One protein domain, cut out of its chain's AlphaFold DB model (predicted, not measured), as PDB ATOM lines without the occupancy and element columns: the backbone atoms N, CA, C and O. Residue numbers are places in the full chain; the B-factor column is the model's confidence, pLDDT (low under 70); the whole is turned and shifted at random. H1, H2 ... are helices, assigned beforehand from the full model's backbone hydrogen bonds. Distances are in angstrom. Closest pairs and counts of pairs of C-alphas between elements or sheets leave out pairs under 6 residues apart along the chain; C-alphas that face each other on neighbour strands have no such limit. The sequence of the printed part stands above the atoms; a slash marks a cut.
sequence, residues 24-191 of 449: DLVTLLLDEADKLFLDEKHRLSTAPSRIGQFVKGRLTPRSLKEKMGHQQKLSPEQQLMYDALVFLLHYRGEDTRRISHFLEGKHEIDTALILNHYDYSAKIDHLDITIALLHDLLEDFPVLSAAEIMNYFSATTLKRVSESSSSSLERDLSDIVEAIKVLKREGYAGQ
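This is residues 24 to 191 of the 449 residues of an uncharacterized protein of Candidatus Woesearchaeota archaeon (UniProt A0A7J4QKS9). The longest helix, H4, and the shorter H6 side by side with it make the core of this all-helix domain; H1 crosses H4 on one side, and the H8-H9 hairpin packs on the other, H8 on H4 and H9 on H6. H5 and H6 form a second hairpin, and H2 packs on H4 and H5. The printed part has 168 residues with nine named helices, H1 to H9 in chain order, and no named strand. It is compact, with a radius of gyration of the C-alphas of 15.6 A and spans of 49 by 33 by 32 A.

The hub, H4, residues 76 to 98, touches H6, residues 126 to 134, at a shallow tilt of 9 degrees, the same way; their closest C-alphas, Met 81 and Thr 130, are 5.4 A apart. H1, residues 24 to 38, touches H4 about perpendicular at 82 degrees, closest at C-alphas 33 and 86, 5.4 A. H2, residues 50 to 59, and H8, residues 146 to 160, touch H4 too, closest at C-alphas 55 and 82, 6.2 A, and 157 and 80, 6.1 A. H5, residues 107 to 117, forms a hairpin with H6, at 22 degrees; H9, residues 163 to 183, forms one with H8, at 25 degrees. H3, residues 62 to 65, and H7, residues 137 to 140, touch no helix. Each O i to N i+4 pair is within hydrogen-bond range in H2, H5 and H6, against 9 of 11 in H1, 16 of 19 in H4, 8 of 11 in H8 and 14 of 17 in H9; H3 and H7 are too short.

H4 measures 34.4 A from C-alpha 76 at (50.027, -32.420, -47.969), H9 30.8 A to C-alpha 183 at (45.891, -41.870, -25.547).

The printed part has no cut. The H1 to H2 link is long. Mean pLDDT of the printed part is 77.0, with 48 residues under 70.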
ATOM      1  N   ASP A  24      28.856 -21.828 -32.555       81.88
ATOM      2  CA  ASP A  24      28.416 -21.415 -33.891       81.88
ATOM      3  C   ASP A  24      29.449 -21.778 -34.962       81.88
ATOM      4  O   ASP A  24      29.089 -22.252 -36.039       81.88
ATOM      5  N   LEU A  25      30.744 -21.602 -34.670       85.81
ATOM      6  CA  LEU A  25      31.798 -21.993 -35.598       85.81
ATOM      7  C   LEU A  25      31.837 -23.514 -35.777       85.81
ATOM      8  O   LEU A  25      31.942 -23.976 -36.910       85.81
ATOM      9  N   VAL A  26      31.694 -24.290 -34.700       84.12
ATOM     10  CA  VAL A  26      31.646 -25.760 -34.783       84.12
ATOM     11  C   VAL A  26      30.453 -26.228 -35.616       84.12
ATOM     12  O   VAL A  26      30.638 -27.026 -36.529       84.12
ATOM     13  N   THR A  27      29.252 -25.687 -35.389       82.38
ATOM     14  CA  THR A  27      28.059 -26.001 -36.193       82.38
ATOM     15  C   THR A  27      28.272 -25.681 -37.671       82.38
ATOM     16  O   THR A  27      27.957 -26.497 -38.530       82.38
ATOM     17  N   LEU A  28      28.883 -24.534 -37.986       85.50
ATOM     18  CA  LEU A  28      29.185 -24.167 -39.372       85.50
ATOM     19  C   LEU A  28      30.182 -25.121 -40.044       85.50
ATOM     20  O   LEU A  28      30.103 -25.298 -41.262       85.50
ATOM     21  N   LEU A  29      31.129 -25.679 -39.284       87.00
ATOM     22  CA  LEU A  29      32.091 -26.665 -39.778       87.00
ATOM     23  C   LEU A  29      31.441 -28.049 -39.943       87.00
ATOM     24  O   LEU A  29      31.688 -28.695 -40.959       87.00
ATOM     25  N   LEU A  30      30.579 -28.468 -39.008       84.81
ATOM     26  CA  LEU A  30      29.781 -29.702 -39.100       84.81
ATOM     27  C   LEU A  30      28.914 -29.709 -40.369       84.81
ATOM     28  O   LEU A  30      29.021 -30.622 -41.182       84.81
ATOM     29  N   ASP A  31      28.156 -28.632 -40.607       82.94
ATOM     30  CA  ASP A  31      27.309 -28.477 -41.799       82.94
ATOM     31  C   ASP A  31      28.095 -28.569 -43.118       82.94
ATOM     32  O   ASP A  31      27.542 -28.880 -44.178       82.94
ATOM     33  N   GLU A  32      29.373 -28.187 -43.100       84.81
ATOM     34  CA  GLU A  32      30.247 -28.301 -44.262       84.81
ATOM     35  C   GLU A  32      30.836 -29.707 -44.399       84.81
ATOM     36  O   GLU A  32      30.920 -30.208 -45.521       84.81
ATOM     37  N   ALA A  33      31.187 -30.359 -43.289       82.44
ATOM     38  CA  ALA A  33      31.657 -31.739 -43.280       82.44
ATOM     39  C   ALA A  33      30.579 -32.697 -43.811       82.44
ATOM     40  O   ALA A  33      30.865 -33.483 -44.715       82.44
ATOM     41  N   ASP A  34      29.328 -32.557 -43.366       76.25
ATOM     42  CA  ASP A  34      28.208 -33.393 -43.826       76.25
ATOM     43  C   ASP A  34      28.006 -33.310 -45.344       76.25
ATOM     44  O   ASP A  34      27.800 -34.321 -46.018       76.25
ATOM     45  N   LYS A  35      28.143 -32.113 -45.927       77.31
ATOM     46  CA  LYS A  35      28.064 -31.930 -47.389       77.31
ATOM     47  C   LYS A  35      29.176 -32.668 -48.124       77.31
ATOM     48  O   LYS A  35      28.947 -33.166 -49.222       77.31
ATOM     49  N   LEU A  36      30.373 -32.723 -47.542       74.88
ATOM     50  CA  LEU A  36      31.530 -33.391 -48.135       74.88
ATOM     51  C   LEU A  36      31.450 -34.918 -48.031       74.88
ATOM     52  O   LEU A  36      32.000 -35.593 -48.898       74.88
ATOM     53  N   PHE A  37      30.781 -35.451 -47.003       69.19
ATOM     54  CA  PHE A  37      30.531 -36.890 -46.860       69.19
ATOM     55  C   PHE A  37      29.375 -37.384 -47.737       69.19
ATOM     56  O   PHE A  37      29.457 -38.482 -48.282       69.19
ATOM     57  N   LEU A  38      28.318 -36.581 -47.905       60.28
ATOM     58  CA  LEU A  38      27.153 -36.938 -48.725       60.28
ATOM     59  C   LEU A  38      27.409 -36.837 -50.238       60.28
ATOM     60  O   LEU A  38      26.716 -37.483 -51.024       60.28
ATOM     61  N   ASP A  39      28.392 -36.044 -50.666       60.66
ATOM     62  CA  ASP A  39      28.832 -36.002 -52.061       60.66
ATOM     63  C   ASP A  39      29.869 -37.120 -52.290       60.66
ATOM     64  O   ASP A  39      31.074 -36.914 -52.151       60.66
ATOM     65  N   GLU A  40      29.392 -38.329 -52.630       49.28
ATOM     66  CA  GLU A  40      30.164 -39.578 -52.842       49.28
ATOM     67  C   GLU A  40      31.348 -39.480 -53.842       49.28
ATOM     68  O   GLU A  40      32.038 -40.466 -54.120       49.28
ATOM     69  N   LYS A  41      31.636 -38.306 -54.412       46.91
ATOM     70  CA  LYS A  41      32.802 -38.052 -55.262       46.91
ATOM     71  C   LYS A  41      33.394 -36.692 -54.932       46.91
ATOM     72  O   LYS A  41      32.888 -35.685 -55.401       46.91
ATOM     73  N   HIS A  42      34.522 -36.685 -54.221       53.75
ATOM     74  CA  HIS A  42      35.389 -35.537 -53.922       53.75
ATOM     75  C   HIS A  42      35.487 -34.464 -55.029       53.75
ATOM     76  O   HIS A  42      36.485 -34.372 -55.750       53.75
ATOM     77  N   ARG A  43      34.491 -33.585 -55.137       45.03
ATOM     78  CA  ARG A  43      34.608 -32.327 -55.864       45.03
ATOM     79  C   ARG A  43      34.932 -31.262 -54.841       45.03
ATOM     80  O   ARG A  43      34.057 -30.643 -54.248       45.03
ATOM     81  N   LEU A  44      36.232 -31.028 -54.677       47.88
ATOM     82  CA  LEU A  44      36.707 -29.731 -54.224       47.88
ATOM     83  C   LEU A  44      36.133 -28.692 -55.192       47.88
ATOM     84  O   LEU A  44      36.606 -28.536 -56.320       47.88
ATOM     85  N   SER A  45      35.072 -28.017 -54.758       44.41
ATOM     86  CA  SER A  45      34.726 -26.705 -55.284       44.41
ATOM     87  C   SER A  45      36.004 -25.864 -55.315       44.41
ATOM     88  O   SER A  45      36.807 -25.897 -54.385       44.41
ATOM     89  N   THR A  46      36.224 -25.123 -56.397       42.78
ATOM     90  CA  THR A  46      37.356 -24.194 -56.522       42.78
ATOM     91  C   THR A  46      37.256 -23.010 -55.553       42.78
ATOM     92  O   THR A  46      38.203 -22.231 -55.444       42.78
ATOM     93  N   ALA A  47      36.140 -22.873 -54.828       47.53
ATOM     94  CA  ALA A  47      36.024 -21.963 -53.701       47.53
ATOM     95  C   ALA A  47      36.706 -22.564 -52.454       47.53
ATOM     96  O   ALA A  47      36.513 -23.745 -52.166       47.53
ATOM     97  N   PRO A  48      37.480 -21.779 -51.685       60.47
ATOM     98  CA  PRO A  48      38.091 -22.269 -50.453       60.47
ATOM     99  C   PRO A  48      37.005 -22.708 -49.459       60.47
ATOM    100  O   PRO A  48      36.248 -21.860 -48.982       60.47
ATOM    101  N   SER A  49      36.943 -24.009 -49.147       78.44
ATOM    102  CA  SER A  49      36.050 -24.558 -48.114       78.44
ATOM    103  C   SER A  49      36.314 -23.877 -46.769       78.44
ATOM    104  O   SER A  49      37.461 -23.525 -46.477       78.44
ATOM    105  N   ARG A  50      35.288 -23.653 -45.937       86.31
ATOM    106  CA  ARG A  50      35.474 -23.006 -44.623       86.31
ATOM    107  C   ARG A  50      36.322 -23.889 -43.717       86.31
ATOM    108  O   ARG A  50      37.185 -23.351 -43.034       86.31
ATOM    109  N   ILE A  51      36.185 -25.214 -43.800       88.31
ATOM    110  CA  ILE A  51      37.117 -26.166 -43.170       88.31
ATOM    111  C   ILE A  51      38.557 -25.903 -43.646       88.31
ATOM    112  O   ILE A  51      39.470 -25.788 -42.831       88.31
ATOM    113  N   GLY A  52      38.783 -25.719 -44.950       88.19
ATOM    114  CA  GLY A  52      40.112 -25.431 -45.498       88.19
ATOM    115  C   GLY A  52      40.665 -24.083 -45.028       88.19
ATOM    116  O   GLY A  52      41.846 -23.972 -44.701       88.19
ATOM    117  N   GLN A  53      39.812 -23.061 -44.941       88.44
ATOM    118  CA  GLN A  53      40.170 -21.755 -44.379       88.44
ATOM    119  C   GLN A  53      40.490 -21.856 -42.885       88.44
ATOM    120  O   GLN A  53      41.460 -21.251 -42.428       88.44
ATOM    121  N   PHE A  54      39.723 -22.649 -42.137       91.69
ATOM    122  CA  PHE A  54      39.942 -22.897 -40.719       91.69
ATOM    123  C   PHE A  54      41.279 -23.602 -40.481       91.69
ATOM    124  O   PHE A  54      42.063 -23.157 -39.643       91.69
ATOM    125  N   VAL A  55      41.604 -24.623 -41.281       91.75
ATOM    126  CA  VAL A  55      42.906 -25.296 -41.211       91.75
ATOM    127  C   VAL A  55      44.039 -24.314 -41.499       91.75
ATOM    128  O   VAL A  55      44.974 -24.212 -40.705       91.75
ATOM    129  N   LYS A  56      43.947 -23.528 -42.578       88.88
ATOM    130  CA  LYS A  56      44.979 -22.536 -42.936       88.88
ATOM    131  C   LYS A  56      45.160 -21.453 -41.868       88.88
ATOM    132  O   LYS A  56      46.287 -21.085 -41.546       88.88
ATOM    133  N   GLY A  57      44.058 -20.938 -41.329       87.69
ATOM    134  CA  GLY A  57      44.077 -19.826 -40.382       87.69
ATOM    135  C   GLY A  57      44.454 -20.252 -38.966       87.69
ATOM    136  O   GLY A  57      45.323 -19.638 -38.341       87.69
ATOM    137  N   ARG A  58      43.815 -21.313 -38.465       91.38
ATOM    138  CA  ARG A  58      43.798 -21.650 -37.037       91.38
ATOM    139  C   ARG A  58      44.550 -22.929 -36.682       91.38
ATOM    140  O   ARG A  58      45.301 -22.901 -35.715       91.38
ATOM    141  N   LEU A  59      44.417 -24.006 -37.458       93.38
ATOM    142  CA  LEU A  59      45.076 -25.281 -37.119       93.38
ATOM    143  C   LEU A  59      46.505 -25.404 -37.646       93.38
ATOM    144  O   LEU A  59      47.274 -26.181 -37.099       93.38
ATOM    145  N   THR A  60      46.887 -24.648 -38.682       92.06
ATOM    146  CA  THR A  60      48.240 -24.763 -39.245       92.06
ATOM    147  C   THR A  60      49.280 -24.360 -38.183       92.06
ATOM    148  O   THR A  60      49.219 -23.215 -37.704       92.06
ATOM    149  N   PRO A  61      50.229 -25.254 -37.838       90.06
ATOM    150  CA  PRO A  61      51.316 -24.962 -36.911       90.06
ATOM    151  C   PRO A  61      52.173 -23.781 -37.365       90.06
ATOM    152  O   PRO A  61      52.376 -23.579 -38.569       90.06
ATOM    153  N   ARG A  62      52.733 -23.020 -36.418       87.12
ATOM    154  CA  ARG A  62      53.639 -21.897 -36.738       87.12
ATOM    155  C   ARG A  62      54.855 -22.361 -37.545       87.12
ATOM    156  O   ARG A  62      55.192 -21.743 -38.552       87.12
ATOM    157  N   SER A  63      55.396 -23.525 -37.182       82.62
ATOM    158  CA  SER A  63      56.512 -24.203 -37.856       82.62
ATOM    159  C   SER A  63      56.297 -24.464 -39.354       82.62
ATOM    160  O   SER A  63      57.263 -24.518 -40.122       82.62
ATOM    161  N   LEU A  64      55.036 -24.605 -39.785       85.62
ATOM    162  CA  LEU A  64      54.639 -24.781 -41.183       85.62
ATOM    163  C   LEU A  64      54.249 -23.457 -41.853       85.62
ATOM    164  O   LEU A  64      54.543 -23.272 -43.036       85.62
ATOM    165  N   LYS A  65      53.637 -22.521 -41.113       82.31
ATOM    166  CA  LYS A  65      53.264 -21.183 -41.615       82.31
ATOM    167  C   LYS A  65      54.477 -20.399 -42.119       82.31
ATOM    168  O   LYS A  65      54.394 -19.762 -43.161       82.31
ATOM    169  N   GLU A  66      55.600 -20.470 -41.410       68.94
ATOM    170  CA  GLU A  66      56.825 -19.743 -41.772       68.94
ATOM    171  C   GLU A  66      57.512 -20.304 -43.026       68.94
ATOM    172  O   GLU A  66      58.201 -19.582 -43.744       68.94
ATOM    173  N   LYS A  67      57.306 -21.593 -43.319       66.56
ATOM    174  CA  LYS A  67      57.955 -22.293 -44.437       66.56
ATOM    175  C   LYS A  67      57.190 -22.185 -45.753       66.56
ATOM    176  O   LYS A  67      57.727 -22.560 -46.794       66.56
ATOM    177  N   MET A  68      55.951 -21.696 -45.736       62.53
ATOM    178  CA  MET A  68      55.072 -21.737 -46.903       62.53
ATOM    179  C   MET A  68      54.381 -20.394 -47.138       62.53
ATOM    180  O   MET A  68      53.683 -19.869 -46.278       62.53
ATOM    181  N   GLY A  69      54.560 -19.842 -48.343       58.59
ATOM    182  CA  GLY A  69      53.885 -18.616 -48.778       58.59
ATOM    183  C   GLY A  69      52.379 -18.794 -49.016       58.59
ATOM    184  O   GLY A  69      51.795 -19.845 -48.754       58.59
ATOM    185  N   HIS A  70      51.732 -17.766 -49.572       57.31
ATOM    186  CA  HIS A  70      50.296 -17.761 -49.884       57.31
ATOM    187  C   HIS A  70      49.931 -18.714 -51.041       57.31
ATOM    188  O   HIS A  70      49.673 -18.288 -52.167       57.31
ATOM    189  N   GLN A  71      49.892 -20.020 -50.780       63.91
ATOM    190  CA  GLN A  71      49.396 -21.007 -51.736       63.91
ATOM    191  C   GLN A  71      47.862 -21.124 -51.673       63.91
ATOM    192  O   GLN A  71      47.244 -21.199 -50.603       63.91
ATOM    193  N   GLN A  72      47.217 -21.167 -52.845       66.25
ATOM    194  CA  GLN A  72      45.762 -21.346 -52.937       66.25
ATOM    195  C   GLN A  72      45.317 -22.763 -52.536       66.25
ATOM    196  O   GLN A  72      44.257 -22.913 -51.931       66.25
ATOM    197  N   LYS A  73      46.138 -23.792 -52.776       77.38
ATOM    198  CA  LYS A  73      45.866 -25.185 -52.371       77.38
ATOM    199  C   LYS A  73      46.425 -25.486 -50.974       77.38
ATOM    200  O   LYS A  73      47.285 -24.753 -50.500       77.38
ATOM    201  N   LEU A  74      45.880 -26.504 -50.306       80.19
ATOM    202  CA  LEU A  74      46.439 -27.035 -49.057       80.19
ATOM    203  C   LEU A  74      47.716 -27.824 -49.382       80.19
ATOM    204  O   LEU A  74      47.741 -28.542 -50.385       80.19
ATOM    205  N   SER A  75      48.759 -27.690 -48.559       82.81
ATOM    206  CA  SER A  75      49.914 -28.599 -48.612       82.81
ATOM    207  C   SER A  75      49.505 -30.021 -48.192       82.81
ATOM    208  O   SER A  75      48.433 -30.181 -47.605       82.81
ATOM    209  N   PRO A  76      50.319 -31.064 -48.442       84.19
ATOM    210  CA  PRO A  76      50.027 -32.420 -47.969       84.19
ATOM    211  C   PRO A  76      49.771 -32.506 -46.453       84.19
ATOM    212  O   PRO A  76      48.822 -33.153 -46.022       84.19
ATOM    213  N   GLU A  77      50.550 -31.784 -45.648       87.06
ATOM    214  CA  GLU A  77      50.411 -31.720 -44.187       87.06
ATOM    215  C   GLU A  77      49.094 -31.044 -43.781       87.06
ATOM    216  O   GLU A  77      48.389 -31.494 -42.879       87.06
ATOM    217  N   GLN A  78      48.719 -29.969 -44.481       87.88
ATOM    218  CA  GLN A  78      47.435 -29.299 -44.272       87.88
ATOM    219  C   GLN A  78      46.256 -30.136 -44.762       87.88
ATOM    220  O   GLN A  78      45.177 -30.065 -44.180       87.88
ATOM    221  N   GLN A  79      46.452 -30.923 -45.816       86.44
ATOM    222  CA  GLN A  79      45.451 -31.849 -46.321       86.44
ATOM    223  C   GLN A  79      45.189 -32.965 -45.304       86.44
ATOM    224  O   GLN A  79      44.032 -33.305 -45.088       86.44
ATOM    225  N   LEU A  80      46.227 -33.459 -44.624       87.75
ATOM    226  CA  LEU A  80      46.076 -34.427 -43.540       87.75
ATOM    227  C   LEU A  80      45.261 -33.854 -42.368       87.75
ATOM    228  O   LEU A  80      44.278 -34.463 -41.954       87.75
ATOM    229  N   MET A  81      45.604 -32.651 -41.887       92.06
ATOM    230  CA  MET A  81      44.836 -31.975 -40.826       92.06
ATOM    231  C   MET A  81      43.389 -31.683 -41.250       92.06
ATOM    232  O   MET A  81      42.468 -31.771 -40.441       92.06
ATOM    233  N   TYR A  82      43.180 -31.337 -42.523       90.38
ATOM    234  CA  TYR A  82      41.854 -31.144 -43.102       90.38
ATOM    235  C   TYR A  82      41.034 -32.430 -43.084       90.38
ATOM    236  O   TYR A  82      39.912 -32.420 -42.585       90.38
ATOM    237  N   ASP A  83      41.588 -33.527 -43.604       87.06
ATOM    238  CA  ASP A  83      40.887 -34.808 -43.660       87.06
ATOM    239  C   ASP A  83      40.612 -35.332 -42.233       87.06
ATOM    240  O   ASP A  83      39.542 -35.882 -41.988       87.06
ATOM    241  N   ALA A  84      41.498 -35.065 -41.265       91.19
ATOM    242  CA  ALA A  84      41.279 -35.401 -39.856       91.19
ATOM    243  C   ALA A  84      40.148 -34.601 -39.205       91.19
ATOM    244  O   ALA A  84      39.308 -35.180 -38.520       91.19
ATOM    245  N   LEU A  85      40.082 -33.289 -39.451       91.38
ATOM    246  CA  LEU A  85      38.978 -32.460 -38.969       91.38
ATOM    247  C   LEU A  85      37.645 -32.885 -39.603       91.38
ATOM    248  O   LEU A  85      36.641 -32.977 -38.906       91.38
ATOM    249  N   VAL A  86      37.637 -33.180 -40.906       88.06
ATOM    250  CA  VAL A  86      36.454 -33.698 -41.612       88.06
ATOM    251  C   VAL A  86      35.999 -35.022 -40.992       88.06
ATOM    252  O   VAL A  86      34.821 -35.165 -40.670       88.06
ATOM    253  N   PHE A  87      36.925 -35.955 -40.766       87.50
ATOM    254  CA  PHE A  87      36.648 -37.245 -40.137       87.50
ATOM    255  C   PHE A  87      36.053 -37.101 -38.730       87.50
ATOM    256  O   PHE A  87      34.987 -37.651 -38.464       87.50
ATOM    257  N   LEU A  88      36.691 -36.306 -37.860       88.44
ATOM    258  CA  LEU A  88      36.195 -35.989 -36.516       88.44
ATOM    259  C   LEU A  88      34.757 -35.451 -36.558       88.44
ATOM    260  O   LEU A  88      33.874 -35.957 -35.864       88.44
ATOM    261  N   LEU A  89      34.527 -34.422 -37.379       86.06
ATOM    262  CA  LEU A  89      33.239 -33.735 -37.470       86.06
ATOM    263  C   LEU A  89      32.125 -34.666 -37.948       86.06
ATOM    264  O   LEU A  89      31.010 -34.566 -37.453       86.06
ATOM    265  N   HIS A  90      32.419 -35.600 -38.848       82.62
ATOM    266  CA  HIS A  90      31.435 -36.580 -39.297       82.62
ATOM    267  C   HIS A  90      31.009 -37.543 -38.188       82.62
ATOM    268  O   HIS A  90      29.814 -37.673 -37.938       82.62
ATOM    269  N   TYR A  91      31.956 -38.144 -37.459       79.06
ATOM    270  CA  TYR A  91      31.616 -39.052 -36.354       79.06
ATOM    271  C   TYR A  91      30.865 -38.334 -35.227       79.06
ATOM    272  O   TYR A  91      29.866 -38.840 -34.713       79.06
ATOM    273  N   ARG A  92      31.282 -37.109 -34.883       77.38
ATOM    274  CA  ARG A  92      30.556 -36.264 -33.921       77.38
ATOM    275  C   ARG A  92      29.187 -35.822 -34.463       77.38
ATOM    276  O   ARG A  92      28.250 -35.668 -33.684       77.38
ATOM    277  N   GLY A  93      29.066 -35.658 -35.779       70.06
ATOM    278  CA  GLY A  93      27.837 -35.356 -36.509       70.06
ATOM    279  C   GLY A  93      26.817 -36.497 -36.486       70.06
ATOM    280  O   GLY A  93      25.632 -36.254 -36.271       70.06
ATOM    281  N   GLU A  94      27.242 -37.753 -36.620       64.12
ATOM    282  CA  GLU A  94      26.332 -38.909 -36.567       64.12
ATOM    283  C   GLU A  94      25.712 -39.119 -35.171       64.12
ATOM    284  O   GLU A  94      24.548 -39.523 -35.059       64.12
ATOM    285  N   ASP A  95      26.431 -38.755 -34.104       60.03
ATOM    286  CA  ASP A  95      25.936 -38.819 -32.718       60.03
ATOM    287  C   ASP A  95      25.036 -37.614 -32.335       60.03
ATOM    288  O   ASP A  95      24.466 -37.541 -31.241       60.03
ATOM    289  N   THR A  96      24.802 -36.668 -33.260       45.94
ATOM    290  CA  THR A  96      23.978 -35.458 -33.026       45.94
ATOM    291  C   THR A  96      22.518 -35.724 -32.647       45.94
ATOM    292  O   THR A  96      21.858 -34.820 -32.131       45.94
ATOM    293  N   ARG A  97      21.996 -36.958 -32.762       40.97
ATOM    294  CA  ARG A  97      20.689 -37.310 -32.158       40.97
ATOM    295  C   ARG A  97      20.705 -37.334 -30.619       40.97
ATOM    296  O   ARG A  97      19.649 -37.537 -30.018       40.97
ATOM    297  N   ARG A  98      21.854 -37.085 -29.974       38.66
ATOM    298  CA  ARG A  98      22.017 -36.967 -28.513       38.66
ATOM    299  C   ARG A  98      22.650 -35.658 -28.030       38.66
ATOM    300  O   ARG A  98      22.837 -35.497 -26.826       38.66
ATOM    301  N   ILE A  99      22.901 -34.682 -28.907       38.84
ATOM    302  CA  ILE A  99      23.445 -33.371 -28.509       38.84
ATOM    303  C   ILE A  99      22.314 -32.485 -27.974       38.84
ATOM    304  O   ILE A  99      21.914 -31.492 -28.573       38.84
ATOM    305  N   SER A 100      21.767 -32.847 -26.815       33.38
ATOM    306  CA  SER A 100      20.978 -31.913 -26.010       33.38
ATOM    307  C   SER A 100      21.840 -31.141 -25.005       33.38
ATOM    308  O   SER A 100      21.337 -30.205 -24.392       33.38
ATOM    309  N   HIS A 101      23.133 -31.465 -24.857       39.88
ATOM    310  CA  HIS A 101      24.048 -30.793 -23.927       39.88
ATOM    311  C   HIS A 101      25.454 -30.647 -24.537       39.88
ATOM    312  O   HIS A 101      26.299 -31.525 -24.417       39.88
ATOM    313  N   PHE A 102      25.653 -29.526 -25.235       50.12
ATOM    314  CA  PHE A 102      26.900 -29.039 -25.834       50.12
ATOM    315  C   PHE A 102      28.124 -29.243 -24.932       50.12
ATOM    316  O   PHE A 102      28.054 -28.838 -23.775       50.12
ATOM    317  N   LEU A 103      29.198 -29.830 -25.491       50.47
ATOM    318  CA  LEU A 103      30.637 -29.642 -25.192       50.47
ATOM    319  C   LEU A 103      31.520 -30.701 -25.887       50.47
ATOM    320  O   LEU A 103      32.658 -30.409 -26.227       50.47
ATOM    321  N   GLU A 104      30.988 -31.891 -26.175       55.44
ATOM    322  CA  GLU A 104      31.775 -32.991 -26.768       55.44
ATOM    323  C   GLU A 104      32.215 -32.710 -28.221       55.44
ATOM    324  O   GLU A 104      33.253 -33.187 -28.643       55.44
ATOM    325  N   GLY A 105      31.494 -31.878 -28.985       58.12
ATOM    326  CA  GLY A 105      31.846 -31.585 -30.386       58.12
ATOM    327  C   GLY A 105      32.974 -30.564 -30.599       58.12
ATOM    328  O   GLY A 105      33.414 -30.382 -31.732       58.12
ATOM    329  N   LYS A 106      33.415 -29.860 -29.548       81.06
ATOM    330  CA  LYS A 106      34.482 -28.847 -29.645       81.06
ATOM    331  C   LYS A 106      35.789 -29.267 -28.976       81.06
ATOM    332  O   LYS A 106      36.811 -28.636 -29.234       81.06
ATOM    333  N   HIS A 107      35.740 -30.295 -28.129       87.25
ATOM    334  CA  HIS A 107      36.817 -30.670 -27.222       87.25
ATOM    335  C   HIS A 107      38.146 -30.886 -27.961       87.25
ATOM    336  O   HIS A 107      39.149 -30.246 -27.657       87.25
ATOM    337  N   GLU A 108      38.146 -31.715 -29.001       91.94
ATOM    338  CA  GLU A 108      39.350 -32.059 -29.759       91.94
ATOM    339  C   GLU A 108      39.854 -30.891 -30.614       91.94
ATOM    340  O   GLU A 108      41.061 -30.736 -30.811       91.94
ATOM    341  N   ILE A 109      38.942 -30.026 -31.080       93.25
ATOM    342  CA  ILE A 109      39.299 -28.794 -31.792       93.25
ATOM    343  C   ILE A 109      40.003 -27.828 -30.834       93.25
ATOM    344  O   ILE A 109      41.052 -27.286 -31.183       93.25
ATOM    345  N   ASP A 110      39.465 -27.632 -29.628       93.00
ATOM    346  CA  ASP A 110      40.088 -26.803 -28.593       93.00
ATOM    347  C   ASP A 110      41.447 -27.376 -28.170       93.00
ATOM    348  O   ASP A 110      42.426 -26.633 -28.104       93.00
ATOM    349  N   THR A 111      41.555 -28.694 -27.981       94.94
ATOM    350  CA  THR A 111      42.822 -29.381 -27.678       94.94
ATOM    351  C   THR A 111      43.884 -29.106 -28.750       94.94
ATOM    352  O   THR A 111      45.011 -28.715 -28.429       94.94
ATOM    353  N   ALA A 112      43.531 -29.227 -30.032       95.94
ATOM    354  CA  ALA A 112      44.439 -28.935 -31.140       95.94
ATOM    355  C   ALA A 112      44.851 -27.452 -31.195       95.94
ATOM    356  O   ALA A 112      46.019 -27.123 -31.420       95.94
ATOM    357  N   LEU A 113      43.915 -26.533 -30.962       94.62
ATOM    358  CA  LEU A 113      44.206 -25.101 -30.971       94.62
ATOM    359  C   LEU A 113      45.039 -24.657 -29.771       94.62
ATOM    360  O   LEU A 113      45.896 -23.794 -29.942       94.62
ATOM    361  N   ILE A 114      44.850 -25.259 -28.597       94.50
ATOM    362  CA  ILE A 114      45.679 -25.018 -27.410       94.50
ATOM    363  C   ILE A 114      47.137 -25.391 -27.690       94.50
ATOM    364  O   ILE A 114      48.030 -24.607 -27.359       94.50
ATOM    365  N   LEU A 115      47.392 -26.531 -28.348       94.19
ATOM    366  CA  LEU A 115      48.750 -26.897 -28.773       94.19
ATOM    367  C   LEU A 115      49.365 -25.816 -29.663       94.19
ATOM    368  O   LEU A 115      50.483 -25.375 -29.407       94.19
ATOM    369  N   ASN A 116      48.625 -25.353 -30.672       92.19
ATOM    370  CA  ASN A 116      49.121 -24.342 -31.607       92.19
ATOM    371  C   ASN A 116      49.282 -22.951 -30.961       92.19
ATOM    372  O   ASN A 116      50.196 -22.194 -31.289       92.19
ATOM    373  N   HIS A 117      48.388 -22.592 -30.039       89.94
ATOM    374  CA  HIS A 117      48.405 -21.310 -29.333       89.94
ATOM    375  C   HIS A 117      49.668 -21.171 -28.485       89.94
ATOM    376  O   HIS A 117      50.347 -20.147 -28.569       89.94
ATOM    377  N   TYR A 118      50.033 -22.229 -27.752       85.31
ATOM    378  CA  TYR A 118      51.207 -22.244 -26.875       85.31
ATOM    379  C   TYR A 118      52.518 -22.710 -27.550       85.31
ATOM    380  O   TYR A 118      53.538 -22.873 -26.865       85.31
ATOM    381  N   ASP A 119      52.536 -22.850 -28.881       86.50
ATOM    382  CA  ASP A 119      53.723 -23.168 -29.693       86.50
ATOM    383  C   ASP A 119      54.564 -21.919 -30.024       86.50
ATOM    384  O   ASP A 119      54.551 -21.407 -31.142       86.50
ATOM    385  N   TYR A 120      55.298 -21.376 -29.049       78.81
ATOM    386  CA  TYR A 120      56.118 -20.173 -29.287       78.81
ATOM    387  C   TYR A 120      57.450 -20.477 -29.970       78.81
ATOM    388  O   TYR A 120      57.990 -19.593 -30.628       78.81
ATOM    389  N   SER A 121      57.978 -21.696 -29.828       79.94
ATOM    390  CA  SER A 121      59.279 -22.068 -30.406       79.94
ATOM    391  C   SER A 121      59.148 -22.830 -31.726       79.94
ATOM    392  O   SER A 121      60.137 -23.396 -32.189       79.94
ATOM    393  N   ALA A 122      57.944 -22.865 -32.316       84.62
ATOM    394  CA  ALA A 122      57.652 -23.540 -33.579       84.62
ATOM    395  C   ALA A 122      58.079 -25.025 -33.581       84.62
ATOM    396  O   ALA A 122      58.664 -25.518 -34.552       84.62
ATOM    397  N   LYS A 123      57.816 -25.735 -32.475       85.19
ATOM    398  CA  LYS A 123      58.132 -27.165 -32.305       85.19
ATOM    399  C   LYS A 123      56.912 -28.075 -32.426       85.19
ATOM    400  O   LYS A 123      57.107 -29.283 -32.536       85.19
ATOM    401  N   ILE A 124      55.696 -27.530 -32.396       90.25
ATOM    402  CA  ILE A 124      54.484 -28.292 -32.712       90.25
ATOM    403  C   ILE A 124      54.405 -28.457 -34.234       90.25
ATOM    404  O   ILE A 124      54.593 -27.498 -34.993       90.25
ATOM    405  N   ASP A 125      54.169 -29.683 -34.695       91.94
ATOM    406  CA  ASP A 125      54.018 -30.004 -36.118       91.94
ATOM    407  C   ASP A 125      52.598 -30.490 -36.462       91.94
ATOM    408  O   ASP A 125      51.689 -30.504 -35.628       91.94
ATOM    409  N   HIS A 126      52.368 -30.832 -37.733       92.06
ATOM    410  CA  HIS A 126      51.053 -31.270 -38.209       92.06
ATOM    411  C   HIS A 126      50.599 -32.592 -37.590       92.06
ATOM    412  O   HIS A 126      49.392 -32.824 -37.513       92.06
ATOM    413  N   LEU A 127      51.522 -33.448 -37.142       94.88
ATOM    414  CA  LEU A 127      51.177 -34.719 -36.509       94.88
ATOM    415  C   LEU A 127      50.636 -34.484 -35.107       94.88
ATOM    416  O   LEU A 127      49.623 -35.079 -34.761       94.88
ATOM    417  N   ASP A 128      51.235 -33.573 -34.340       95.38
ATOM    418  CA  ASP A 128      50.729 -33.211 -33.010       95.38
ATOM    419  C   ASP A 128      49.284 -32.689 -33.081       95.38
ATOM    420  O   ASP A 128      48.419 -33.127 -32.321       95.38
ATOM    421  N   ILE A 129      49.003 -31.807 -34.049       96.44
ATOM    422  CA  ILE A 129      47.655 -31.274 -34.303       96.44
ATOM    423  C   ILE A 129      46.695 -32.375 -34.761       96.44
ATOM    424  O   ILE A 129      45.560 -32.441 -34.294       96.44
ATOM    425  N   THR A 130      47.140 -33.261 -35.655       95.44
ATOM    426  CA  THR A 130      46.300 -34.356 -36.159       95.44
ATOM    427  C   THR A 130      45.970 -35.363 -35.056       95.44
ATOM    428  O   THR A 130      44.820 -35.775 -34.939       95.44
ATOM    429  N   ILE A 131      46.935 -35.716 -34.202       96.31
ATOM    430  CA  ILE A 131      46.707 -36.585 -33.038       96.31
ATOM    431  C   ILE A 131      45.704 -35.925 -32.091       96.31
ATOM    432  O   ILE A 131      44.760 -36.584 -31.667       96.31
ATOM    433  N   ALA A 132      45.857 -34.629 -31.804       95.94
ATOM    434  CA  ALA A 132      44.928 -33.892 -30.950       95.94
ATOM    435  C   ALA A 132      43.483 -33.902 -31.470       95.94
ATOM    436  O   ALA A 132      42.562 -34.074 -30.678       95.94
ATOM    437  N   LEU A 133      43.275 -33.793 -32.785       94.56
ATOM    438  CA  LEU A 133      41.938 -33.874 -33.386       94.56
ATOM    439  C   LEU A 133      41.300 -35.269 -33.277       94.56
ATOM    440  O   LEU A 133      40.082 -35.383 -33.335       94.56
ATOM    441  N   LEU A 134      42.101 -36.328 -33.153       92.62
ATOM    442  CA  LEU A 134      41.628 -37.715 -33.218       92.62
ATOM    443  C   LEU A 134      41.719 -38.460 -31.876       92.62
ATOM    444  O   LEU A 134      41.318 -39.621 -31.810       92.62
ATOM    445  N   HIS A 135      42.270 -37.832 -30.831       91.25
ATOM    446  CA  HIS A 135      42.728 -38.531 -29.626       91.25
ATOM    447  C   HIS A 135      41.634 -39.300 -28.873       91.25
ATOM    448  O   HIS A 135      41.918 -40.384 -28.368       91.25
ATOM    449  N   ASP A 136      40.401 -38.792 -28.863       87.62
ATOM    450  CA  ASP A 136      39.270 -39.412 -28.161       87.62
ATOM    451  C   ASP A 136      38.419 -40.325 -29.059       87.62
ATOM    452  O   ASP A 136      37.588 -41.082 -28.560       87.62
ATOM    453  N   LEU A 137      38.627 -40.335 -30.382       84.00
ATOM    454  CA  LEU A 137      37.732 -41.049 -31.304       84.00
ATOM    455  C   LEU A 137      37.667 -42.560 -31.040       84.00
ATOM    456  O   LEU A 137      36.594 -43.154 -31.103       84.00
ATOM    457  N   LEU A 138      38.801 -43.195 -30.727       83.00
ATOM    458  CA  LEU A 138      38.828 -44.630 -30.417       83.00
ATOM    459  C   LEU A 138      38.252 -44.964 -29.029       83.00
ATOM    460  O   LEU A 138      37.986 -46.143 -28.764       83.00
ATOM    461  N   GLU A 139      38.149 -43.982 -28.133       79.06
ATOM    462  CA  GLU A 139      37.537 -44.117 -26.803       79.06
ATOM    463  C   GLU A 139      36.017 -43.928 -26.897       79.06
ATOM    464  O   GLU A 139      35.265 -44.768 -26.399       79.06
ATOM    465  N   ASP A 140      35.575 -42.900 -27.621       77.38
ATOM    466  CA  ASP A 140      34.173 -42.482 -27.688       77.38
ATOM    467  C   ASP A 140      33.326 -43.257 -28.702       77.38
ATOM    468  O   ASP A 140      32.111 -43.374 -28.523       77.38
ATOM    469  N   PHE A 141      33.945 -43.832 -29.737       76.88
ATOM    470  CA  PHE A 141      33.250 -44.614 -30.759       76.88
ATOM    471  C   PHE A 141      33.725 -46.073 -30.726       76.88
ATOM    472  O   PHE A 141      34.639 -46.442 -31.457       76.88
ATOM    473  N   PRO A 142      33.091 -46.959 -29.928       69.75
ATOM    474  CA  PRO A 142      33.505 -48.361 -29.803       69.75
ATOM    475  C   PRO A 142      33.452 -49.162 -31.108       69.75
ATOM    476  O   PRO A 142      34.113 -50.191 -31.222       69.75
ATOM    477  N   VAL A 143      32.640 -48.711 -32.070       74.19
ATOM    478  CA  VAL A 143      32.558 -49.297 -33.414       74.19
ATOM    479  C   VAL A 143      33.748 -48.919 -34.291       74.19
ATOM    480  O   VAL A 143      34.006 -49.624 -35.254       74.19
ATOM    481  N   LEU A 144      34.467 -47.843 -33.951       80.88
ATOM    482  CA  LEU A 144      35.618 -47.362 -34.695       80.88
ATOM    483  C   LEU A 144      36.897 -48.063 -34.225       80.88
ATOM    484  O   LEU A 144      37.293 -48.029 -33.057       80.88
ATOM    485  N   SER A 145      37.586 -48.669 -35.176       85.19
ATOM    486  CA  SER A 145      38.866 -49.335 -35.004       85.19
ATOM    487  C   SER A 145      40.009 -48.512 -35.597       85.19
ATOM    488  O   SER A 145      39.846 -47.744 -36.546       85.19
ATOM    489  N   ALA A 146      41.223 -48.740 -35.093       84.81
ATOM    490  CA  ALA A 146      42.439 -48.165 -35.668       84.81
ATOM    491  C   ALA A 146      42.590 -48.480 -37.174       84.81
ATOM    492  O   ALA A 146      43.110 -47.665 -37.933       84.81
ATOM    493  N   ALA A 147      42.107 -49.646 -37.617       85.06
ATOM    494  CA  ALA A 147      42.130 -50.045 -39.020       85.06
ATOM    495  C   ALA A 147      41.175 -49.205 -39.886       85.06
ATOM    496  O   ALA A 147      41.520 -48.861 -41.013       85.06
ATOM    497  N   GLU A 148      40.000 -48.837 -39.374       84.56
ATOM    498  CA  GLU A 148      39.055 -47.972 -40.093       84.56
ATOM    499  C   GLU A 148      39.590 -46.552 -40.253       84.56
ATOM    500  O   GLU A 148      39.480 -45.988 -41.343       84.56
ATOM    501  N   ILE A 149      40.258 -46.021 -39.225       84.25
ATOM    502  CA  ILE A 149      40.977 -44.745 -39.314       84.25
ATOM    503  C   ILE A 149      42.026 -44.822 -40.436       84.25
ATOM    504  O   ILE A 149      42.000 -44.015 -41.365       84.25
ATOM    505  N   MET A 150      42.893 -45.843 -40.421       83.75
ATOM    506  CA  MET A 150      43.900 -46.042 -41.477       83.75
ATOM    507  C   MET A 150      43.278 -46.143 -42.875       83.75
ATOM    508  O   MET A 150      43.775 -45.527 -43.822       83.75
ATOM    509  N   ASN A 151      42.183 -46.892 -43.014       81.31
ATOM    510  CA  ASN A 151      41.491 -47.071 -44.289       81.31
ATOM    511  C   ASN A 151      40.904 -45.754 -44.813       81.31
ATOM    512  O   ASN A 151      41.026 -45.470 -46.009       81.31
ATOM    513  N   TYR A 152      40.317 -44.934 -43.937       82.88
ATOM    514  CA  TYR A 152      39.782 -43.624 -44.304       82.88
ATOM    515  C   TYR A 152      40.871 -42.708 -44.872       82.88
ATOM    516  O   TYR A 152      40.737 -42.202 -45.992       82.88
ATOM    517  N   PHE A 153      41.982 -42.537 -44.149       82.56
ATOM    518  CA  PHE A 153      43.083 -41.676 -44.596       82.56
ATOM    519  C   PHE A 153      43.795 -42.224 -45.841       82.56
ATOM    520  O   PHE A 153      44.225 -41.459 -46.710       82.56
ATOM    521  N   SER A 154      43.842 -43.549 -45.994       77.25
ATOM    522  CA  SER A 154      44.357 -44.183 -47.212       77.25
ATOM    523  C   SER A 154      43.475 -43.907 -48.431       77.25
ATOM    524  O   SER A 154      43.973 -43.701 -49.539       77.25
ATOM    525  N   ALA A 155      42.153 -43.869 -48.251       73.75
ATOM    526  CA  ALA A 155      41.206 -43.596 -49.327       73.75
ATOM    527  C   ALA A 155      41.106 -42.105 -49.697       73.75
ATOM    528  O   ALA A 155      40.726 -41.795 -50.828       73.75
ATOM    529  N   THR A 156      41.445 -41.203 -48.775       74.12
ATOM    530  CA  THR A 156      41.279 -39.749 -48.930       74.12
ATOM    531  C   THR A 156      42.615 -39.042 -49.155       74.12
ATOM    532  O   THR A 156      42.886 -38.600 -50.272       74.12
ATOM    533  N   THR A 157      43.464 -38.960 -48.130       72.94
ATOM    534  CA  THR A 157      44.725 -38.211 -48.144       72.94
ATOM    535  C   THR A 157      45.758 -38.858 -49.068       72.94
ATOM    536  O   THR A 157      46.278 -38.186 -49.959       72.94
ATOM    537  N   LEU A 158      46.007 -40.169 -48.939       67.88
ATOM    538  CA  LEU A 158      47.065 -40.844 -49.712       67.88
ATOM    539  C   LEU A 158      46.773 -40.898 -51.217       67.88
ATOM    540  O   LEU A 158      47.683 -40.720 -52.020       67.88
ATOM    541  N   LYS A 159      45.507 -41.058 -51.628       66.62
ATOM    542  CA  LYS A 159      45.129 -41.050 -53.057       66.62
ATOM    543  C   LYS A 159      45.274 -39.685 -53.736       66.62
ATOM    544  O   LYS A 159      45.309 -39.624 -54.963       66.62
ATOM    545  N   ARG A 160      45.285 -38.590 -52.970       64.81
ATOM    546  CA  ARG A 160      45.314 -37.213 -53.501       64.81
ATOM    547  C   ARG A 160      46.722 -36.640 -53.616       64.81
ATOM    548  O   ARG A 160      46.904 -35.617 -54.276       64.81
ATOM    549  N   VAL A 161      47.696 -37.270 -52.972       62.00
ATOM    550  CA  VAL A 161      49.082 -36.814 -52.922       62.00
ATOM    551  C   VAL A 161      49.912 -37.620 -53.935       62.00
ATOM    552  O   VAL A 161      49.643 -38.791 -54.173       62.00
ATOM    553  N   SER A 162      50.888 -36.987 -54.595       60.06
ATOM    554  CA  SER A 162      51.746 -37.651 -55.590       60.06
ATOM    555  C   SER A 162      52.515 -38.837 -54.996       60.06
ATOM    556  O   SER A 162      52.899 -38.791 -53.828       60.06
ATOM    557  N   GLU A 163      52.833 -39.849 -55.814       54.34
ATOM    558  CA  GLU A 163      53.543 -41.080 -55.402       54.34
ATOM    559  C   GLU A 163      54.834 -40.817 -54.599       54.34
ATOM    560  O   GLU A 163      55.144 -41.544 -53.662       54.34
ATOM    561  N   SER A 164      55.563 -39.732 -54.887       51.81
ATOM    562  CA  SER A 164      56.793 -39.356 -54.168       51.81
ATOM    563  C   SER A 164      56.585 -38.935 -52.707       51.81
ATOM    564  O   SER A 164      57.539 -38.933 -51.935       51.81
ATOM    565  N   SER A 165      55.364 -38.560 -52.327       59.12
ATOM    566  CA  SER A 165      55.007 -38.099 -50.982       59.12
ATOM    567  C   SER A 165      54.160 -39.126 -50.213       59.12
ATOM    568  O   SER A 165      53.910 -38.922 -49.026       59.12
ATOM    569  N   SER A 166      53.752 -40.243 -50.838       61.28
ATOM    570  CA  SER A 166      52.885 -41.242 -50.189       61.28
ATOM    571  C   SER A 166      53.604 -42.025 -49.085       61.28
ATOM    572  O   SER A 166      53.027 -42.245 -48.028       61.28
ATOM    573  N   SER A 167      54.884 -42.367 -49.270       61.69
ATOM    574  CA  SER A 167      55.647 -43.178 -48.303       61.69
ATOM    575  C   SER A 167      55.942 -42.455 -46.983       61.69
ATOM    576  O   SER A 167      56.019 -43.089 -45.932       61.69
ATOM    577  N   SER A 168      56.085 -41.124 -47.015       77.31
ATOM    578  CA  SER A 168      56.208 -40.310 -45.798       77.31
ATOM    579  C   SER A 168      54.870 -40.207 -45.070       77.31
ATOM    580  O   SER A 168      54.827 -40.358 -43.856       77.31
ATOM    581  N   LEU A 169      53.774 -40.007 -45.809       75.19
ATOM    582  CA  LEU A 169      52.433 -39.896 -45.232       75.19
ATOM    583  C   LEU A 169      51.929 -41.217 -44.638       75.19
ATOM    584  O   LEU A 169      51.237 -41.203 -43.629       75.19
ATOM    585  N   GLU A 170      52.283 -42.365 -45.219       79.19
ATOM    586  CA  GLU A 170      51.970 -43.680 -44.638       79.19
ATOM    587  C   GLU A 170      52.630 -43.872 -43.268       79.19
ATOM    588  O   GLU A 170      51.999 -44.379 -42.338       79.19
ATOM    589  N   ARG A 171      53.886 -43.428 -43.123       85.06
ATOM    590  CA  ARG A 171      54.587 -43.444 -41.833       85.06
ATOM    591  C   ARG A 171      53.934 -42.487 -40.841       85.06
ATOM    592  O   ARG A 171      53.652 -42.897 -39.721       85.06
ATOM    593  N   ASP A 172      53.642 -41.263 -41.273       88.06
ATOM    594  CA  ASP A 172      52.947 -40.256 -40.468       88.06
ATOM    595  C   ASP A 172      51.603 -40.785 -39.937       88.06
ATOM    596  O   ASP A 172      51.300 -40.647 -38.753       88.06
ATOM    597  N   LEU A 173      50.811 -41.447 -40.787       85.75
ATOM    598  CA  LEU A 173      49.538 -42.062 -40.399       85.75
ATOM    599  C   LEU A 173      49.718 -43.201 -39.395       85.75
ATOM    600  O   LEU A 173      48.955 -43.293 -38.434       85.75
ATOM    601  N   SER A 174      50.734 -44.045 -39.585       88.31
ATOM    602  CA  SER A 174      51.068 -45.090 -38.615       88.31
ATOM    603  C   SER A 174      51.433 -44.493 -37.252       88.31
ATOM    604  O   SER A 174      50.962 -44.986 -36.227       88.31
ATOM    605  N   ASP A 175      52.229 -43.420 -37.233       90.31
ATOM    606  CA  ASP A 175      52.633 -42.725 -36.006       90.31
ATOM    607  C   ASP A 175      51.430 -42.073 -35.302       90.31
ATOM    608  O   ASP A 175      51.315 -42.149 -34.076       90.31
ATOM    609  N   ILE A 176      50.509 -41.473 -36.068       92.00
ATOM    610  CA  ILE A 176      49.252 -40.913 -35.547       92.00
ATOM    611  C   ILE A 176      48.413 -42.010 -34.897       92.00
ATOM    612  O   ILE A 176      47.959 -41.849 -33.763       92.00
ATOM    613  N   VAL A 177      48.211 -43.130 -35.596       90.31
ATOM    614  CA  VAL A 177      47.372 -44.228 -35.108       90.31
ATOM    615  C   VAL A 177      47.957 -44.876 -33.858       90.31
ATOM    616  O   VAL A 177      47.211 -45.251 -32.954       90.31
ATOM    617  N   GLU A 178      49.278 -44.981 -33.760       91.44
ATOM    618  CA  GLU A 178      49.908 -45.482 -32.544       91.44
ATOM    619  C   GLU A 178      49.761 -44.497 -31.377       91.44
ATOM    620  O   GLU A 178      49.406 -44.898 -30.269       91.44
ATOM    621  N   ALA A 179      49.924 -43.195 -31.627       93.06
ATOM    622  CA  ALA A 179      49.734 -42.168 -30.607       93.06
ATOM    623  C   ALA A 179      48.300 -42.138 -30.043       93.06
ATOM    624  O   ALA A 179      48.122 -42.068 -28.827       93.06
ATOM    625  N   ILE A 180      47.269 -42.237 -30.891       90.88
ATOM    626  CA  ILE A 180      45.873 -42.253 -30.415       90.88
ATOM    627  C   ILE A 180      45.535 -43.536 -29.639       90.88
ATOM    628  O   ILE A 180      44.716 -43.490 -28.728       90.88
ATOM    629  N   LYS A 181      46.182 -44.677 -29.925       89.38
ATOM    630  CA  LYS A 181      46.019 -45.890 -29.100       89.38
ATOM    631  C   LYS A 181      46.603 -45.712 -27.704       89.38
ATOM    632  O   LYS A 181      45.990 -46.168 -26.749       89.38
ATOM    633  N   VAL A 182      47.758 -45.054 -27.588       90.00
ATOM    634  CA  VAL A 182      48.371 -44.731 -26.288       90.00
ATOM    635  C   VAL A 182      47.471 -43.777 -25.487       90.00
ATOM    636  O   VAL A 182      47.347 -43.906 -24.269       90.00
ATOM    637  N   LEU A 183      46.819 -42.825 -26.166       88.75
ATOM    638  CA  LEU A 183      45.891 -41.870 -25.547       88.75
ATOM    639  C   LEU A 183      44.514 -42.463 -25.215       88.75
ATOM    640  O   LEU A 183      43.840 -41.932 -24.333       88.75
ATOM    641  N   LYS A 184      44.127 -43.575 -25.843       85.31
ATOM    642  CA  LYS A 184      42.911 -44.315 -25.504       85.31
ATOM    643  C   LYS A 184      43.041 -44.968 -24.128       85.31
ATOM    644  O   LYS A 184      44.000 -45.693 -23.855       85.31
ATOM    645  N   ARG A 185      42.028 -44.809 -23.276       73.00
ATOM    646  CA  ARG A 185      41.950 -45.566 -22.018       73.00
ATOM    647  C   ARG A 185      41.399 -46.972 -22.237       73.00
ATOM    648  O   ARG A 185      40.305 -47.164 -22.769       73.00
ATOM    649  N   GLU A 186      42.140 -47.978 -21.776       64.19
ATOM    650  CA  GLU A 186      41.663 -49.362 -21.718       64.19
ATOM    651  C   GLU A 186      40.541 -49.474 -20.667       64.19
ATOM    652  O   GLU A 186      40.739 -49.110 -19.511       64.19
ATOM    653  N   GLY A 187      39.349 -49.944 -21.062       52.75
ATOM    654  CA  GLY A 187      38.229 -50.200 -20.134       52.75
ATOM    655  C   GLY A 187      36.869 -49.591 -20.499       52.75
ATOM    656  O   GLY A 187      35.872 -49.937 -19.876       52.75
ATOM    657  N   TYR A 188      36.776 -48.753 -21.536       49.97
ATOM    658  CA  TYR A 188      35.521 -48.073 -21.914       49.97
ATOM    659  C   TYR A 188      34.539 -48.903 -22.767       49.97
ATOM    660  O   TYR A 188      33.503 -48.402 -23.206       49.97
ATOM    661  N   ALA A 189      34.808 -50.192 -22.996       40.06
ATOM    662  CA  ALA A 189      33.934 -51.052 -23.792       40.06
ATOM    663  C   ALA A 189      32.726 -51.557 -22.973       40.06
ATOM    664  O   ALA A 189      32.731 -52.665 -22.443       40.06
ATOM    665  N   GLY A 190      31.664 -50.748 -22.904       42.12
ATOM    666  CA  GLY A 190      30.314 -51.221 -22.567       42.12
ATOM    667  C   GLY A 190      29.945 -51.325 -21.081       42.12
ATOM    668  O   GLY A 190      28.900 -51.897 -20.776       42.12
ATOM    669  N   GLN A 191      30.740 -50.769 -20.163       34.81
ATOM    670  CA  GLN A 191      30.349 -50.593 -18.756       34.81
ATOM    671  C   GLN A 191      29.864 -49.159 -18.497       34.81
ATOM    672  O   GLN A 191      30.180 -48.239 -19.253       34.81
TER     673      GLN A 191